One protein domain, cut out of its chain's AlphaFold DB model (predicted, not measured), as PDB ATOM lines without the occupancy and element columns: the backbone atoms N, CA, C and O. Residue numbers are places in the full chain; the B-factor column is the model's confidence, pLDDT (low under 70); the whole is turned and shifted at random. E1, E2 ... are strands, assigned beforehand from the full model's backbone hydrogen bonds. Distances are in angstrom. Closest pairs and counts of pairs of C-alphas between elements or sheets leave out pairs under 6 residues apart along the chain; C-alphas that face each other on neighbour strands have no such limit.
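AT A GLANCE: This is residues 268 to 323 of the 951 residues of the protein "Tail fiber domain-containing protein" of Escherichia coli (UniProt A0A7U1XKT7). What does the domain look like? It is one flat, twisted sheet of six short strands, side by side in the order in which they follow along the chain, with no named helix over either face. At the E1 and E2 end, residues 271 to 280 make a loop between these two strands, and residues 318 to 323 form a tail after E6. How is it made up? The 56 printed residues hold six named strands in a mixed sheet of order E1, E2, E3, E4, E5, E6, and the class is all strand. The whole is compact, with a radius of gyration of the C-alphas of 11.4 A and spans of 34 by 28 by 13 A.

IN THESE COORDINATES: Where do the first strands lie? E1 is residues 268 to 270, beginning at C-alpha 268 at (86.598, 97.525, 121.867), and E2 is residues 281 to 284. Which strands are the longer ones? E3, residues 290 to 295, measures 16.0 A from first to last C-alpha; E4, residues 298 to 303, 16.6 A; and E5, residues 306 to 312, 17.1 A. Where does the last strand end? E6, residues 315 to 317, ends at C-alpha 317 at (101.986, 79.163, 125.389).

HOW THE PARTS SIT: How does E1 stand to E2? They are parallel neighbours, with 8 degrees between their directions, and N 270 and O 283 are 2.8 A apart, within hydrogen-bond range. How does the sheet go on from E2? E2 to E6 form a meander, each strand the antiparallel neighbour of the one before, and each successive pair is a hairpin. E2 and E3 stand at 169 degrees, with N 282 and O 291 at 2.8 A, and E3 and E4 at 149 degrees, with N 292 and O 300 at 2.9 A. E4 and E5 stand at 157 degrees, with N 301 and O 309 at 2.9 A, and E5 and E6 at 171 degrees, with N 310 and O 317 at 2.8 A. Which strands are at the edges? E1 and E6 are the edge strands, and they are apart from each other.

THE WHOLE: How large is it? The two C-alphas farthest apart, those of Pro 272 and Ser 314, are 35.1 A from each other. Are there cuts or long links? The printed part has no cut and no long link; E1 to E2 is short, with 10 residues between, and the other links are tight. How confident is the model? The mean pLDDT of the printed part is 83.2, and no printed residue is under 70.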
ATOM      1  N   ILE A 268      86.563  96.357 120.972       78.88
ATOM      2  CA  ILE A 268      86.598  97.525 121.867       78.88
ATOM      3  C   ILE A 268      87.919  98.270 121.665       78.88
ATOM      4  O   ILE A 268      88.981  97.651 121.671       78.88
ATOM      5  N   ASN A 269      87.852  99.596 121.513       79.88
ATOM      6  CA  ASN A 269      89.025 100.449 121.318       79.88
ATOM      7  C   ASN A 269      89.240 101.322 122.549       79.88
ATOM      8  O   ASN A 269      88.402 102.159 122.881       79.88
ATOM      9  N   LEU A 270      90.372 101.128 123.216       79.50
ATOM     10  CA  LEU A 270      90.782 101.854 124.414       79.50
ATOM     11  C   LEU A 270      92.001 102.727 124.085       79.50
ATOM     12  O   LEU A 270      93.073 102.591 124.672       79.50
ATOM     13  N   GLY A 271      91.842 103.600 123.088       73.12
ATOM     14  CA  GLY A 271      92.866 104.519 122.590       73.12
ATOM     15  C   GLY A 271      92.346 105.369 121.420       73.12
ATOM     16  O   GLY A 271      91.282 105.068 120.882       73.12
ATOM     17  N   PRO A 272      93.070 106.428 121.010       70.38
ATOM     18  CA  PRO A 272      92.636 107.345 119.948       70.38
ATOM     19  C   PRO A 272      92.833 106.801 118.521       70.38
ATOM     20  O   PRO A 272      92.429 107.450 117.561       70.38
ATOM     21  N   ASN A 273      93.484 105.643 118.366       78.06
ATOM     22  CA  ASN A 273      93.833 105.058 117.070       78.06
ATOM     23  C   ASN A 273      92.812 103.989 116.626       78.06
ATOM     24  O   ASN A 273      92.206 103.331 117.473       78.06
ATOM     25  N   PRO A 274      92.614 103.773 115.312       76.00
ATOM     26  CA  PRO A 274      91.712 102.738 114.813       76.00
ATOM     27  C   PRO A 274      92.281 101.326 115.020       76.00
ATOM     28  O   PRO A 274      93.485 101.088 114.903       76.00
ATOM     29  N   ASN A 275      91.390 100.370 115.280       80.56
ATOM     30  CA  ASN A 275      91.741  98.978 115.551       80.56
ATOM     31  C   ASN A 275      92.267  98.264 114.303       80.56
ATOM     32  O   ASN A 275      91.519  98.010 113.359       80.56
ATOM     33  N   SER A 276      93.545  97.894 114.340       84.69
ATOM     34  CA  SER A 276      94.219  97.107 113.306       84.69
ATOM     35  C   SER A 276      94.374  95.624 113.685       84.69
ATOM     36  O   SER A 276      94.800  94.828 112.850       84.69
ATOM     37  N   LEU A 277      93.966  95.219 114.898       81.75
ATOM     38  CA  LEU A 277      93.828  93.810 115.304       81.75
ATOM     39  C   LEU A 277      92.582  93.146 114.691       81.75
ATOM     40  O   LEU A 277      92.576  91.932 114.468       81.75
ATOM     41  N   GLY A 278      91.535  93.920 114.394       81.19
ATOM     42  CA  GLY A 278      90.284  93.458 113.785       81.19
ATOM     43  C   GLY A 278      89.238  92.964 114.794       81.19
ATOM     44  O   GLY A 278      89.353  93.188 115.997       81.19
ATOM     45  N   ALA A 279      88.185  92.305 114.304       80.88
ATOM     46  CA  ALA A 279      87.078  91.832 115.142       80.88
ATOM     47  C   ALA A 279      87.503  90.780 116.188       80.88
ATOM     48  O   ALA A 279      88.525  90.104 116.045       80.88
ATOM     49  N   ASN A 280      86.679  90.653 117.230       85.19
ATOM     50  CA  ASN A 280      86.876  89.848 118.435       85.19
ATOM     51  C   ASN A 280      88.149  90.227 119.219       85.19
ATOM     52  O   ASN A 280      88.818  89.372 119.803       85.19
ATOM     53  N   SER A 281      88.487  91.523 119.227       87.12
ATOM     54  CA  SER A 281      89.650  92.072 119.931       87.12
ATOM     55  C   SER A 281      89.307  93.241 120.858       87.12
ATOM     56  O   SER A 281      88.284  93.913 120.715       87.12
ATOM     57  N   ILE A 282      90.206  93.497 121.803       88.88
ATOM     58  CA  ILE A 282      90.261  94.711 122.611       88.88
ATOM     59  C   ILE A 282      91.618  95.352 122.329       88.88
ATOM     60  O   ILE A 282      92.640  94.835 122.772       88.88
ATOM     61  N   MET A 283      91.618  96.448 121.571       88.25
ATOM     62  CA  MET A 283      92.801  97.251 121.240       88.25
ATOM     63  C   MET A 283      93.029  98.303 122.337       88.25
ATOM     64  O   MET A 283      92.073  98.895 122.843       88.25
ATOM     65  N   MET A 284      94.283  98.510 122.746       84.56
ATOM     66  CA  MET A 284      94.647  99.309 123.921       84.56
ATOM     67  C   MET A 284      95.830 100.244 123.630       84.56
ATOM     68  O   MET A 284      96.948  99.796 123.391       84.56
ATOM     69  N   GLY A 285      95.599 101.557 123.729       81.94
ATOM     70  CA  GLY A 285      96.613 102.605 123.554       81.94
ATOM     71  C   GLY A 285      96.960 102.909 122.092       81.94
ATOM     72  O   GLY A 285      96.637 103.990 121.592       81.94
ATOM     73  N   ASP A 286      97.610 101.967 121.413       80.38
ATOM     74  CA  ASP A 286      97.967 102.038 119.990       80.38
ATOM     75  C   ASP A 286      97.031 101.169 119.128       80.38
ATOM     76  O   ASP A 286      96.151 100.492 119.648       80.38
ATOM     77  N   SER A 287      97.171 101.217 117.804       84.94
ATOM     78  CA  SER A 287      96.296 100.514 116.853       84.94
ATOM     79  C   SER A 287      96.316  98.982 116.946       84.94
ATOM     80  O   SER A 287      95.423  98.334 116.394       84.94
ATOM     81  N   ASP A 288      97.332  98.392 117.572       84.56
ATOM     82  CA  ASP A 288      97.756  97.020 117.297       84.56
ATOM     83  C   ASP A 288      98.352  96.264 118.507       84.56
ATOM     84  O   ASP A 288      98.859  95.147 118.379       84.56
ATOM     85  N   THR A 289      98.211  96.812 119.710       89.69
ATOM     86  CA  THR A 289      98.469  96.170 121.004       89.69
ATOM     87  C   THR A 289      97.144  95.877 121.714       89.69
ATOM     88  O   THR A 289      96.226  96.699 121.700       89.69
ATOM     89  N   GLY A 290      97.010  94.704 122.342       90.81
ATOM     90  CA  GLY A 290      95.767  94.322 123.015       90.81
ATOM     91  C   GLY A 290      95.548  92.820 123.190       90.81
ATOM     92  O   GLY A 290      96.485  92.024 123.205       90.81
ATOM     93  N   PHE A 291      94.283  92.425 123.306       89.88
ATOM     94  CA  PHE A 291      93.851  91.026 123.398       89.88
ATOM     95  C   PHE A 291      92.988  90.668 122.197       89.88
ATOM     96  O   PHE A 291      92.162  91.478 121.778       89.88
ATOM     97  N   LYS A 292      93.125  89.455 121.660       88.69
ATOM     98  CA  LYS A 292      92.295  88.983 120.550       88.69
ATOM     99  C   LYS A 292      91.916  87.521 120.732       88.69
ATOM    100  O   LYS A 292      92.774  86.663 120.918       88.69
ATOM    101  N   TRP A 293      90.623  87.234 120.642       89.00
ATOM    102  CA  TRP A 293      90.136  85.868 120.501       89.00
ATOM    103  C   TRP A 293      90.453  85.384 119.082       89.00
ATOM    104  O   TRP A 293      90.090  86.048 118.105       89.00
ATOM    105  N   ARG A 294      91.179  84.266 118.965       83.00
ATOM    106  CA  ARG A 294      91.642  83.746 117.668       83.00
ATOM    107  C   ARG A 294      90.647  82.751 117.079       83.00
ATOM    108  O   ARG A 294      90.247  82.896 115.928       83.00
ATOM    109  N   GLU A 295      90.278  81.759 117.878       84.81
ATOM    110  CA  GLU A 295      89.317  80.695 117.580       84.81
ATOM    111  C   GLU A 295      88.831  80.081 118.902       84.81
ATOM    112  O   GLU A 295      89.286  80.484 119.977       84.81
ATOM    113  N   ASP A 296      87.894  79.130 118.855       77.00
ATOM    114  CA  ASP A 296      87.315  78.574 120.082       77.00
ATOM    115  C   ASP A 296      88.379  77.913 120.975       77.00
ATOM    116  O   ASP A 296      89.289  77.225 120.509       77.00
ATOM    117  N   GLY A 297      88.298  78.193 122.274       77.56
ATOM    118  CA  GLY A 297      89.310  77.821 123.260       77.56
ATOM    119  C   GLY A 297      90.654  78.567 123.185       77.56
ATOM    120  O   GLY A 297      91.502  78.256 124.018       77.56
ATOM    121  N   TRP A 298      90.866  79.525 122.264       86.06
ATOM    122  CA  TRP A 298      92.135  80.264 122.092       86.06
ATOM    123  C   TRP A 298      92.016  81.782 122.307       86.06
ATOM    124  O   TRP A 298      91.336  82.491 121.558       86.06
ATOM    125  N   LEU A 299      92.784  82.303 123.269       89.94
ATOM    126  CA  LEU A 299      92.942  83.740 123.524       89.94
ATOM    127  C   LEU A 299      94.408  84.165 123.368       89.94
ATOM    128  O   LEU A 299      95.275  83.671 124.088       89.94
ATOM    129  N   ASP A 300      94.662  85.124 122.479       91.31
ATOM    130  CA  ASP A 300      95.992  85.655 122.187       91.31
ATOM    131  C   ASP A 300      96.205  87.047 122.795       91.31
ATOM    132  O   ASP A 300      95.330  87.921 122.753       91.31
ATOM    133  N   THR A 301      97.415  87.282 123.302       90.81
ATOM    134  CA  THR A 301      97.916  88.612 123.663       90.81
ATOM    135  C   THR A 301      98.761  89.164 122.514       90.81
ATOM    136  O   THR A 301      99.709  88.525 122.051       90.81
ATOM    137  N   TYR A 302      98.413  90.356 122.039       88.19
ATOM    138  CA  TYR A 302      99.077  91.057 120.945       88.19
ATOM    139  C   TYR A 302      99.839  92.280 121.462       88.19
ATOM    140  O   TYR A 302      99.348  93.021 122.312       88.19
ATOM    141  N   SER A 303     101.017  92.535 120.903       87.88
ATOM    142  CA  SER A 303     101.737  93.801 121.061       87.88
ATOM    143  C   SER A 303     102.332  94.209 119.717       87.88
ATOM    144  O   SER A 303     103.010  93.398 119.082       87.88
ATOM    145  N   ASN A 304     102.030  95.432 119.273       85.81
ATOM    146  CA  ASN A 304     102.421  95.990 117.975       85.81
ATOM    147  C   ASN A 304     102.198  95.003 116.796       85.81
ATOM    148  O   ASN A 304     103.123  94.644 116.062       85.81
ATOM    149  N   ASN A 305     100.965  94.507 116.669       85.00
ATOM    150  CA  ASN A 305     100.453  93.563 115.665       85.00
ATOM    151  C   ASN A 305     101.051  92.144 115.701       85.00
ATOM    152  O   ASN A 305     100.980  91.401 114.719       85.00
ATOM    153  N   VAL A 306     101.642  91.735 116.827       83.69
ATOM    154  CA  VAL A 306     102.307  90.431 116.956       83.69
ATOM    155  C   VAL A 306     101.876  89.688 118.221       83.69
ATOM    156  O   VAL A 306     101.902  90.254 119.311       83.69
ATOM    157  N   VAL A 307     101.542  88.397 118.091       89.06
ATOM    158  CA  VAL A 307     101.211  87.524 119.232       89.06
ATOM    159  C   VAL A 307     102.448  87.282 120.102       89.06
ATOM    160  O   VAL A 307     103.479  86.816 119.604       89.06
ATOM    161  N   VAL A 308     102.342  87.549 121.407       87.50
ATOM    162  CA  VAL A 308     103.428  87.339 122.384       87.50
ATOM    163  C   VAL A 308     103.154  86.195 123.365       87.50
ATOM    164  O   VAL A 308     104.094  85.499 123.755       87.50
ATOM    165  N   SER A 309     101.890  85.912 123.687       87.81
ATOM    166  CA  SER A 309     101.458  84.679 124.360       87.81
ATOM    167  C   SER A 309     100.039  84.273 123.955       87.81
ATOM    168  O   SER A 309      99.252  85.112 123.520       87.81
ATOM    169  N   SER A 310      99.722  82.991 124.125       89.62
ATOM    170  CA  SER A 310      98.425  82.385 123.823       89.62
ATOM    171  C   SER A 310      97.984  81.486 124.979       89.62
ATOM    172  O   SER A 310      98.789  80.730 125.524       89.62
ATOM    173  N   VAL A 311      96.702  81.521 125.330       86.31
ATOM    174  CA  VAL A 311      96.074  80.567 126.258       86.31
ATOM    175  C   VAL A 311      95.197  79.633 125.440       86.31
ATOM    176  O   VAL A 311      94.356  80.117 124.681       86.31
ATOM    177  N   ALA A 312      95.395  78.319 125.579       84.56
ATOM    178  CA  ALA A 312      94.638  77.324 124.827       84.56
ATOM    179  C   ALA A 312      94.349  76.058 125.638       84.56
ATOM    180  O   ALA A 312      95.266  75.387 126.122       84.56
ATOM    181  N   GLY A 313      93.065  75.714 125.769       79.94
ATOM    182  CA  GLY A 313      92.618  74.573 126.573       79.94
ATOM    183  C   GLY A 313      93.131  74.662 128.015       79.94
ATOM    184  O   GLY A 313      92.780  75.587 128.743       79.94
ATOM    185  N   SER A 314      93.992  73.720 128.409       74.38
ATOM    186  CA  SER A 314      94.615  73.663 129.744       74.38
ATOM    187  C   SER A 314      96.099  74.069 129.749       74.38
ATOM    188  O   SER A 314      96.837  73.681 130.654       74.38
ATOM    189  N   GLN A 315      96.577  74.790 128.727       75.25
ATOM    190  CA  GLN A 315      97.993  75.134 128.551       75.25
ATOM    191  C   GLN A 315      98.206  76.630 128.263       75.25
ATOM    192  O   GLN A 315      97.389  77.294 127.623       75.25
ATOM    193  N   ASN A 316      99.340  77.153 128.736       83.31
ATOM    194  CA  ASN A 316      99.796  78.520 128.478       83.31
ATOM    195  C   ASN A 316     101.023  78.474 127.560       83.31
ATOM    196  O   ASN A 316     102.046  77.891 127.922       83.31
ATOM    197  N   PHE A 317     100.929  79.108 126.394       81.31
ATOM    198  CA  PHE A 317     101.986  79.163 125.389       81.31
ATOM    199  C   PHE A 317     102.620  80.552 125.375       81.31
ATOM    200  O   PHE A 317     101.970  81.554 125.081       81.31
ATOM    201  N   PHE A 318     103.916  80.627 125.662       85.38
ATOM    202  CA  PHE A 318     104.680  81.863 125.534       85.38
ATOM    203  C   PHE A 318     105.385  81.864 124.175       85.38
ATOM    204  O   PHE A 318     106.442  81.261 124.008       85.38
ATOM    205  N   ASN A 319     104.793  82.550 123.194       80.81
ATOM    206  CA  ASN A 319     105.301  82.631 121.816       80.81
ATOM    207  C   ASN A 319     106.562  83.523 121.695       80.81
ATOM    208  O   ASN A 319     107.089  83.727 120.597       80.81
ATOM    209  N   ARG A 320     107.036  84.073 122.826       79.06
ATOM    210  CA  ARG A 320     108.260  84.865 123.037       79.06
ATOM    211  C   ARG A 320     108.876  84.533 124.411       79.06
ATOM    212  O   ARG A 320     108.239  83.902 125.246       79.06
ATOM    213  N   GLN A 321     110.128  84.939 124.642       76.81
ATOM    214  CA  GLN A 321     110.927  84.552 125.818       76.81
ATOM    215  C   GLN A 321     110.309  84.964 127.171       76.81
ATOM    216  O   GLN A 321     109.948  86.122 127.375       76.81
ATOM    217  N   VAL A 322     110.309  84.043 128.144       75.75
ATOM    218  CA  VAL A 322     109.863  84.291 129.528       75.75
ATOM    219  C   VAL A 322     111.042  84.693 130.420       75.75
ATOM    220  O   VAL A 322     112.025  83.966 130.529       75.75
ATOM    221  N   THR A 323     110.941  85.844 131.090       72.81
ATOM    222  CA  THR A 323     111.898  86.296 132.119       72.81
ATOM    223  C   THR A 323     111.150  86.559 133.417       72.81
ATOM    224  O   THR A 323     110.444  87.562 133.518       72.81
TER     225      THR A 323